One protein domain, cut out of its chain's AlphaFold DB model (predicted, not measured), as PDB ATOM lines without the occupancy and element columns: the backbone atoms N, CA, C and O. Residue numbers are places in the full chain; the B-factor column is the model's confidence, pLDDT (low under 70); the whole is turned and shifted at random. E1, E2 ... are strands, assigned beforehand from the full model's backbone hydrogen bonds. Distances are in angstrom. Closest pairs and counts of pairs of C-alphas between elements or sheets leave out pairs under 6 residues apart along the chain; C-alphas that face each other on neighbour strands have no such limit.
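This is residues 5 to 79 of the 89 residues of an uncharacterized protein of Mucilaginibacter ginsenosidivorax (UniProt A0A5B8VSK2). With little regular structure, the domain is a loose rod: a narrow three-stranded sheet, its strands running lengthwise, forms one end, and loops form the other. From E2, residues 33 to 56 loop out beyond the sheet and return along the rod's length to E3; residues 63 to 79 fold back at the loop end. The printed part has 75 residues, no named helix and strands E1, E2, E3, in sheet order E2, E1, E3, antiparallel; the class is all strand, with 20 residues in named elements. The radius of gyration of the C-alphas is 15.4 A and the spans are 46 by 21 by 14 A.

E1, residues 13 to 19, is the inner strand. E2, residues 26 to 32, is its antiparallel neighbour at 162 degrees, with N 14 and O 31 within hydrogen-bond range at 2.8 A; they form a hairpin. E3, residues 57 to 62, is antiparallel to E1 at 164 degrees, with N 17 and O 59 within range at 2.8 A. E2 and E3 are apart.

E1 begins at C-alpha 13 (142.818, 109.362, 104.136) and spans 20.0 A, E2 17.9 A. E3 spans 16.6 A, ending at C-alpha 62 (145.034, 103.867, 102.877).

The farthest C-alphas, of Asn 54 and Glu 73, are 46.0 A apart. The printed part has no cut. The link E2 to E3 is long. No printed residue is under 70 in pLDDT.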
ATOM      1  N   ASN A   5     138.438 101.510 120.713       95.31
ATOM      2  CA  ASN A   5     138.762 100.702 121.895       95.31
ATOM      3  C   ASN A   5     139.497  99.405 121.512       95.31
ATOM      4  O   ASN A   5     140.402  98.972 122.218       95.31
ATOM      5  N   ALA A   6     139.168  98.822 120.356       97.12
ATOM      6  CA  ALA A   6     139.878  97.681 119.771       97.12
ATOM      7  C   ALA A   6     141.086  98.080 118.897       97.12
ATOM      8  O   ALA A   6     141.649  97.249 118.183       97.12
ATOM      9  N   TRP A   7     141.488  99.355 118.932       98.00
ATOM     10  CA  TRP A   7     142.605  99.943 118.182       98.00
ATOM     11  C   TRP A   7     142.382  99.957 116.665       98.00
ATOM     12  O   TRP A   7     143.317 100.191 115.893       98.00
ATOM     13  N   ILE A   8     141.147  99.728 116.218       98.38
ATOM     14  CA  ILE A   8     140.760  99.755 114.811       98.38
ATOM     15  C   ILE A   8     140.331 101.182 114.490       98.38
ATOM     16  O   ILE A   8     139.286 101.652 114.938       98.38
ATOM     17  N   VAL A   9     141.147 101.890 113.716       98.38
ATOM     18  CA  VAL A   9     140.937 103.308 113.414       98.38
ATOM     19  C   VAL A   9     140.875 103.485 111.911       98.38
ATOM     20  O   VAL A   9     141.657 102.882 111.167       98.38
ATOM     21  N   PHE A  10     139.960 104.333 111.445       98.50
ATOM     22  CA  PHE A  10     139.928 104.677 110.033       98.50
ATOM     23  C   PHE A  10     141.284 105.241 109.564       98.50
ATOM     24  O   PHE A  10     141.995 105.905 110.328       98.50
ATOM     25  N   PRO A  11     141.674 105.004 108.298       98.38
ATOM     26  CA  PRO A  11     142.855 105.655 107.740       98.38
ATOM     27  C   PRO A  11     142.710 107.181 107.824       98.38
ATOM     28  O   PRO A  11     141.605 107.696 107.752       98.38
ATOM     29  N   LYS A  12     143.798 107.955 107.902       97.94
ATOM     30  CA  LYS A  12     143.705 109.432 107.833       97.94
ATOM     31  C   LYS A  12     143.043 109.885 106.533       97.94
ATOM     32  O   LYS A  12     142.238 110.814 106.514       97.94
ATOM     33  N   TYR A  13     143.391 109.193 105.456       98.62
ATOM     34  CA  TYR A  13     142.818 109.362 104.136       98.62
ATOM     35  C   TYR A  13     143.023 108.095 103.307       98.62
ATOM     36  O   TYR A  13     143.933 107.299 103.570       98.62
ATOM     37  N   VAL A  14     142.227 107.968 102.253       98.75
ATOM     38  CA  VAL A  14     142.442 107.022 101.162       98.75
ATOM     39  C   VAL A  14     142.769 107.804  99.896       98.75
ATOM     40  O   VAL A  14     142.084 108.765  99.551       98.75
ATOM     41  N   GLN A  15     143.845 107.416  99.221       98.88
ATOM     42  CA  GLN A  15     144.224 107.957  97.922       98.88
ATOM     43  C   GLN A  15     143.987 106.940  96.820       98.88
ATOM     44  O   GLN A  15     144.384 105.780  96.947       98.88
ATOM     45  N   TYR A  16     143.434 107.425  95.715       98.56
ATOM     46  CA  TYR A  16     143.197 106.666  94.496       98.56
ATOM     47  C   TYR A  16     144.154 107.175  93.431       98.56
ATOM     48  O   TYR A  16     144.135 108.353  93.067       98.56
ATOM     49  N   TRP A  17     145.013 106.284  92.962       98.62
ATOM     50  CA  TRP A  17     145.998 106.550  91.928       98.62
ATOM     51  C   TRP A  17     145.670 105.717  90.699       98.62
ATOM     52  O   TRP A  17     145.292 104.556  90.831       98.62
ATOM     53  N   VAL A  18     145.867 106.285  89.515       98.38
ATOM     54  CA  VAL A  18     145.539 105.641  88.236       98.38
ATOM     55  C   VAL A  18     146.747 105.621  87.308       98.38
ATOM     56  O   VAL A  18     147.651 106.454  87.444       98.38
ATOM     57  N   SER A  19     146.791 104.650  86.400       98.50
ATOM     58  CA  SER A  19     147.873 104.472  85.433       98.50
ATOM     59  C   SER A  19     147.400 103.673  84.218       98.50
ATOM     60  O   SER A  19     146.697 102.674  84.367       98.50
ATOM     61  N   ASP A  20     147.865 104.064  83.032       98.25
ATOM     62  CA  ASP A  20     147.625 103.325  81.787       98.25
ATOM     63  C   ASP A  20     148.675 102.228  81.545       98.25
ATOM     64  O   ASP A  20     148.410 101.259  80.840       98.25
ATOM     65  N   ASP A  21     149.868 102.361  82.139       97.88
ATOM     66  CA  ASP A  21     151.025 101.482  81.899       97.88
ATOM     67  C   ASP A  21     151.432 100.632  83.118       97.88
ATOM     68  O   ASP A  21     152.378  99.843  83.049       97.88
ATOM     69  N   GLY A  22     150.750 100.811  84.253       98.06
ATOM     70  CA  GLY A  22     151.008 100.103  85.506       98.06
ATOM     71  C   GLY A  22     152.325 100.486  86.192       98.06
ATOM     72  O   GLY A  22     152.678  99.871  87.201       98.06
ATOM     73  N   ARG A  23     153.050 101.495  85.690       97.81
ATOM     74  CA  ARG A  23     154.355 101.957  86.202       97.81
ATOM     75  C   ARG A  23     154.283 103.403  86.670       97.81
ATOM     76  O   ARG A  23     154.688 103.713  87.791       97.81
ATOM     77  N   ASN A  24     153.734 104.274  85.834       98.06
ATOM     78  CA  ASN A  24     153.609 105.699  86.079       98.06
ATOM     79  C   ASN A  24     152.206 105.995  86.604       98.06
ATOM     80  O   ASN A  24     151.235 106.002  85.849       98.06
ATOM     81  N   TYR A  25     152.105 106.234  87.909       98.62
ATOM     82  CA  TYR A  25     150.834 106.520  88.571       98.62
ATOM     83  C   TYR A  25     150.645 108.016  88.789       98.62
ATOM     84  O   TYR A  25     151.566 108.712  89.217       98.62
ATOM     85  N   LYS A  26     149.421 108.490  88.566       98.31
ATOM     86  CA  LYS A  26     148.988 109.853  88.886       98.31
ATOM     87  C   LYS A  26     147.901 109.804  89.949       98.31
ATOM     88  O   LYS A  26     147.042 108.924  89.919       98.31
ATOM     89  N   LEU A  27     147.951 110.734  90.898       98.56
ATOM     90  CA  LEU A  27     146.926 110.862  91.929       98.56
ATOM     91  C   LEU A  27     145.636 111.376  91.281       98.56
ATOM     92  O   LEU A  27     145.646 112.451  90.686       98.56
ATOM     93  N   ALA A  28     144.548 110.620  91.407       98.38
ATOM     94  CA  ALA A  28     143.231 111.003  90.903       98.38
ATOM     95  C   ALA A  28     142.371 111.648  91.999       98.38
ATOM     96  O   ALA A  28     141.716 112.656  91.754       98.38
ATOM     97  N   ALA A  29     142.396 111.096  93.216       98.50
ATOM     98  CA  ALA A  29     141.614 111.618  94.334       98.50
ATOM     99  C   ALA A  29     142.241 111.301  95.696       98.50
ATOM    100  O   ALA A  29     142.940 110.302  95.867       98.50
ATOM    101  N   THR A  30     141.936 112.146  96.680       98.75
ATOM    102  CA  THR A  30     142.161 111.887  98.108       98.75
ATOM    103  C   THR A  30     140.837 112.063  98.841       98.75
ATOM    104  O   THR A  30     140.217 113.118  98.734       98.75
ATOM    105  N   VAL A  31     140.419 111.053  99.598       98.69
ATOM    106  CA  VAL A  31     139.214 111.089 100.433       98.69
ATOM    107  C   VAL A  31     139.650 111.009 101.890       98.69
ATOM    108  O   VAL A  31     140.265 110.028 102.305       98.69
ATOM    109  N   ASN A  32     139.370 112.057 102.662       98.50
ATOM    110  CA  ASN A  32     139.720 112.112 104.080       98.50
ATOM    111  C   ASN A  32     138.683 111.378 104.934       98.50
ATOM    112  O   ASN A  32     137.505 111.290 104.574       98.50
ATOM    113  N   THR A  33     139.118 110.896 106.093       98.12
ATOM    114  CA  THR A  33     138.192 110.427 107.128       98.12
ATOM    115  C   THR A  33     137.315 111.567 107.628       98.12
ATOM    116  O   THR A  33     137.771 112.703 107.762       98.12
ATOM    117  N   LYS A  34     136.043 111.254 107.877       97.38
ATOM    118  CA  LYS A  34     135.033 112.197 108.375       97.38
ATOM    119  C   LYS A  34     134.739 112.007 109.864       97.38
ATOM    120  O   LYS A  34     134.108 112.869 110.466       97.38
ATOM    121  N   VAL A  35     135.181 110.891 110.435       97.31
ATOM    122  CA  VAL A  35     134.914 110.482 111.816       97.31
ATOM    123  C   VAL A  35     136.133 110.776 112.690       97.31
ATOM    124  O   VAL A  35     137.255 110.398 112.357       97.31
ATOM    125  N   ASP A  36     135.923 111.464 113.811       96.81
ATOM    126  CA  ASP A  36     136.987 111.685 114.793       96.81
ATOM    127  C   ASP A  36     137.330 110.361 115.490       96.81
ATOM    128  O   ASP A  36     136.454 109.557 115.795       96.81
ATOM    129  N   ILE A  37     138.607 110.126 115.787       96.50
ATOM    130  CA  ILE A  37     139.042 108.938 116.535       96.50
ATOM    131  C   ILE A  37     138.432 108.883 117.952       96.50
ATOM    132  O   ILE A  37     138.325 107.818 118.544       96.50
ATOM    133  N   LYS A  38     138.029 110.026 118.519       96.62
ATOM    134  CA  LYS A  38     137.341 110.098 119.816       96.62
ATOM    135  C   LYS A  38     135.894 109.617 119.750       96.62
ATOM    136  O   LYS A  38     135.292 109.417 120.801       96.62
ATOM    137  N   ASP A  39     135.329 109.456 118.553       97.00
ATOM    138  CA  ASP A  39     134.047 108.786 118.393       97.00
ATOM    139  C   ASP A  39     134.254 107.271 118.485       97.00
ATOM    140  O   ASP A  39     134.705 106.607 117.546       97.00
ATOM    141  N   THR A  40     133.937 106.738 119.662       95.31
ATOM    142  CA  THR A  40     134.099 105.325 120.002       95.31
ATOM    143  C   THR A  40     132.893 104.470 119.611       95.31
ATOM    144  O   THR A  40     132.857 103.294 119.966       95.31
ATOM    145  N   ASN A  41     131.885 105.024 118.926       97.38
ATOM    146  CA  ASN A  41     130.783 104.215 118.411       97.38
ATOM    147  C   ASN A  41     131.283 103.298 117.291       97.38
ATOM    148  O   ASN A  41     131.993 103.744 116.387       97.38
ATOM    149  N   LEU A  42     130.865 102.030 117.331       97.69
ATOM    150  CA  LEU A  42     131.157 101.067 116.273       97.69
ATOM    151  C   LEU A  42     130.496 101.521 114.971       97.69
ATOM    152  O   LEU A  42     129.270 101.613 114.893       97.69
ATOM    153  N   GLN A  43     131.303 101.790 113.948       98.06
ATOM    154  CA  GLN A  43     130.791 102.321 112.687       98.06
ATOM    155  C   GLN A  43     131.659 101.962 111.480       98.06
ATOM    156  O   GLN A  43     132.827 101.573 111.588       98.06
ATOM    157  N   THR A  44     131.080 102.110 110.295       97.88
ATOM    158  CA  THR A  44     131.763 101.985 109.006       97.88
ATOM    159  C   THR A  44     131.753 103.330 108.286       97.88
ATOM    160  O   THR A  44     130.898 104.179 108.525       97.88
ATOM    161  N   GLN A  45     132.745 103.543 107.426       97.50
ATOM    162  CA  GLN A  45     132.807 104.700 106.546       97.50
ATOM    163  C   GLN A  45     133.220 104.204 105.166       97.50
ATOM    164  O   GLN A  45     134.262 103.562 105.027       97.50
ATOM    165  N   GLU A  46     132.427 104.547 104.158       97.62
ATOM    166  CA  GLU A  46     132.815 104.387 102.764       97.62
ATOM    167  C   GLU A  46     133.773 105.508 102.350       97.62
ATOM    168  O   GLU A  46     133.563 106.696 102.630       97.62
ATOM    169  N   PHE A  47     134.848 105.121 101.669       98.12
ATOM    170  CA  PHE A  47     135.748 106.047 101.003       98.12
ATOM    171  C   PHE A  47     135.446 105.951  99.511       98.12
ATOM    172  O   PHE A  47     135.814 104.976  98.861       98.12
ATOM    173  N   THR A  48     134.744 106.955  98.988       97.75
ATOM    174  CA  THR A  48     134.235 106.961  97.610       97.75
ATOM    175  C   THR A  48     134.802 108.152  96.854       97.75
ATOM    176  O   THR A  48     134.758 109.284  97.340       97.75
ATOM    177  N   ALA A  49     135.324 107.900  95.655       97.00
ATOM    178  CA  ALA A  49     135.830 108.921  94.747       97.00
ATOM    179  C   ALA A  49     135.127 108.787  93.385       97.00
ATOM    180  O   ALA A  49     135.416 107.836  92.661       97.00
ATOM    181  N   PRO A  50     134.220 109.710  93.013       95.75
ATOM    182  CA  PRO A  50     133.611 109.700  91.689       95.75
ATOM    183  C   PRO A  50     134.649 110.155  90.658       95.75
ATOM    184  O   PRO A  50     135.068 111.314  90.651       95.75
ATOM    185  N   LEU A  51     135.086 109.236  89.800       94.31
ATOM    186  CA  LEU A  51     136.101 109.478  88.778       94.31
ATOM    187  C   LEU A  51     135.505 109.207  87.397       94.31
ATOM    188  O   LEU A  51     134.967 108.136  87.154       94.31
ATOM    189  N   ASN A  52     135.627 110.169  86.483       95.12
ATOM    190  CA  ASN A  52     135.230 110.003  85.084       95.12
ATOM    191  C   ASN A  52     136.484 109.962  84.203       95.12
ATOM    192  O   ASN A  52     136.898 110.977  83.642       95.12
ATOM    193  N   LEU A  53     137.145 108.806  84.172       94.38
ATOM    194  CA  LEU A  53     138.390 108.581  83.439       94.38
ATOM    195  C   LEU A  53     138.455 107.148  82.903       94.38
ATOM    196  O   LEU A  53     137.783 106.259  83.414       94.38
ATOM    197  N   ASN A  54     139.295 106.928  81.893       95.75
ATOM    198  CA  ASN A  54     139.645 105.600  81.397       95.75
ATOM    199  C   ASN A  54     141.065 105.264  81.882       95.75
ATOM    200  O   ASN A  54     141.948 106.112  81.779       95.75
ATOM    201  N   THR A  55     141.254 104.082  82.470       96.12
ATOM    202  CA  THR A  55     142.540 103.600  82.995       96.12
ATOM    203  C   THR A  55     142.535 102.075  83.040       96.12
ATOM    204  O   THR A  55     141.476 101.455  83.127       96.12
ATOM    205  N   HIS A  56     143.718 101.462  83.052       96.69
ATOM    206  CA  HIS A  56     143.864 100.009  83.202       96.69
ATOM    207  C   HIS A  56     144.294  99.580  84.604       96.69
ATOM    208  O   HIS A  56     144.049  98.443  85.004       96.69
ATOM    209  N   TYR A  57     144.923 100.480  85.361       98.25
ATOM    210  CA  TYR A  57     145.448 100.172  86.683       98.25
ATOM    211  C   TYR A  57     144.968 101.190  87.707       98.25
ATOM    212  O   TYR A  57     144.979 102.400  87.463       98.25
ATOM    213  N   ILE A  58     144.596 100.681  88.879       97.56
ATOM    214  CA  ILE A  58     144.259 101.468  90.062       97.56
ATOM    215  C   ILE A  58     145.191 101.027  91.188       97.56
ATOM    216  O   ILE A  58     145.415  99.838  91.408       97.56
ATOM    217  N   LYS A  59     145.743 101.996  91.913       98.25
ATOM    218  CA  LYS A  59     146.496 101.787  93.148       98.25
ATOM    219  C   LYS A  59     145.817 102.563  94.263       98.25
ATOM    220  O   LYS A  59     145.605 103.768  94.148       98.25
ATOM    221  N   ILE A  60     145.516 101.868  95.352       98.06
ATOM    222  CA  ILE A  60     144.839 102.435  96.517       98.06
ATOM    223  C   ILE A  60     145.841 102.522  97.666       98.06
ATOM    224  O   ILE A  60     146.541 101.557  97.965       98.06
ATOM    225  N   ILE A  61     145.924 103.690  98.299       98.50
ATOM    226  CA  ILE A  61     146.769 103.918  99.475       98.50
ATOM    227  C   ILE A  61     145.880 104.384 100.624       98.50
ATOM    228  O   ILE A  61     145.438 105.531 100.639       98.50
ATOM    229  N   ALA A  62     145.656 103.512 101.605       98.31
ATOM    230  CA  ALA A  62     145.034 103.867 102.877       98.31
ATOM    231  C   ALA A  62     146.123 104.270 103.881       98.31
ATOM    232  O   ALA A  62     146.950 103.454 104.294       98.31
ATOM    233  N   LYS A  63     146.168 105.548 104.263       98.25
ATOM    234  CA  LYS A  63     147.193 106.036 105.191       98.25
ATOM    235  C   LYS A  63     146.815 105.687 106.625       98.25
ATOM    236  O   LYS A  63     145.868 106.261 107.150       98.25
ATOM    237  N   GLN A  64     147.591 104.820 107.278       96.38
ATOM    238  CA  GLN A  64     147.393 104.483 108.695       96.38
ATOM    239  C   GLN A  64     147.268 105.723 109.588       96.38
ATOM    240  O   GLN A  64     147.978 106.718 109.385       96.38
ATOM    241  N   TYR A  65     146.404 105.640 110.604       96.88
ATOM    242  CA  TYR A  65     146.349 106.647 111.662       96.88
ATOM    243  C   TYR A  65     147.707 106.740 112.375       96.88
ATOM    244  O   TYR A  65     148.278 107.829 112.507       96.88
ATOM    245  N   GLY A  66     148.276 105.575 112.696       96.56
ATOM    246  CA  GLY A  66     149.590 105.422 113.308       96.56
ATOM    247  C   GLY A  66     149.466 105.099 114.788       96.56
ATOM    248  O   GLY A  66     148.625 104.297 115.174       96.56
ATOM    249  N   ALA A  67     150.318 105.710 115.605       98.06
ATOM    250  CA  ALA A  67     150.243 105.547 117.049       98.06
ATOM    251  C   ALA A  67     148.934 106.138 117.603       98.06
ATOM    252  O   ALA A  67     148.521 107.227 117.195       98.06
ATOM    253  N   LEU A  68     148.308 105.430 118.543       97.94
ATOM    254  CA  LEU A  68     147.120 105.889 119.251       97.94
ATOM    255  C   LEU A  68     147.453 107.152 120.068       97.94
ATOM    256  O   LEU A  68     148.529 107.224 120.674       97.94
ATOM    257  N   PRO A  69     146.558 108.152 120.071       97.00
ATOM    258  CA  PRO A  69     146.794 109.451 120.695       97.00
ATOM    259  C   PRO A  69     146.775 109.367 122.226       97.00
ATOM    260  O   PRO A  69     146.287 108.399 122.802       97.00
ATOM    261  N   ASP A  70     147.242 110.427 122.889       97.56
ATOM    262  CA  ASP A  70     147.442 110.467 124.349       97.56
ATOM    263  C   ASP A  70     146.199 110.175 125.193       97.56
ATOM    264  O   ASP A  70     146.327 109.738 126.337       97.56
ATOM    265  N   TRP A  71     145.005 110.436 124.658       96.44
ATOM    266  CA  TRP A  71     143.749 110.191 125.365       96.44
ATOM    267  C   TRP A  71     143.350 108.710 125.382       96.44
ATOM    268  O   TRP A  71     142.520 108.323 126.198       96.44
ATOM    269  N   HIS A  72     143.911 107.893 124.487       97.31
ATOM    270  CA  HIS A  72     143.581 106.479 124.379       97.31
ATOM    271  C   HIS A  72     144.301 105.670 125.468       97.31
ATOM    272  O   HIS A  72     145.475 105.911 125.749       97.31
ATOM    273  N   GLU A  73     143.641 104.665 126.050       95.94
ATOM    274  CA  GLU A  73     144.208 103.846 127.141       95.94
ATOM    275  C   GLU A  73     145.532 103.166 126.761       95.94
ATOM    276  O   GLU A  73     146.443 103.025 127.573       95.94
ATOM    277  N   SER A  74     145.659 102.821 125.481       97.00
ATOM    278  CA  SER A  74     146.841 102.204 124.878       97.00
ATOM    279  C   SER A  74     147.657 103.192 124.040       97.00
ATOM    280  O   SER A  74     148.136 102.852 122.959       97.00
ATOM    281  N   LYS A  75     147.768 104.447 124.499       97.44
ATOM    282  CA  LYS A  75     148.540 105.511 123.837       97.44
ATOM    283  C   LYS A  75     149.914 105.024 123.358       97.44
ATOM    284  O   LYS A  75     150.612 104.289 124.057       97.44
ATOM    285  N   GLY A  76     150.318 105.455 122.166       97.62
ATOM    286  CA  GLY A  76     151.590 105.068 121.550       97.62
ATOM    287  C   GLY A  76     151.565 103.743 120.773       97.62
ATOM    288  O   GLY A  76     152.370 103.577 119.854       97.62
ATOM    289  N   SER A  77     150.634 102.830 121.066       97.88
ATOM    290  CA  SER A  77     150.473 101.586 120.301       97.88
ATOM    291  C   SER A  77     149.987 101.850 118.876       97.88
ATOM    292  O   SER A  77     149.284 102.825 118.631       97.88
ATOM    293  N   GLN A  78     150.349 100.992 117.917       97.94
ATOM    294  CA  GLN A  78     149.918 101.155 116.523       97.94
ATOM    295  C   GLN A  78     148.448 100.758 116.336       97.94
ATOM    296  O   GLN A  78     148.027  99.699 116.793       97.94
ATOM    297  N   SER A  79     147.698 101.591 115.618       97.81
ATOM    298  CA  SER A  79     146.335 101.296 115.169       97.81
ATOM    299  C   SER A  79     146.307 100.297 114.009       97.81
ATOM    300  O   SER A  79     147.209 100.306 113.164       97.81
TER     301      SER A  79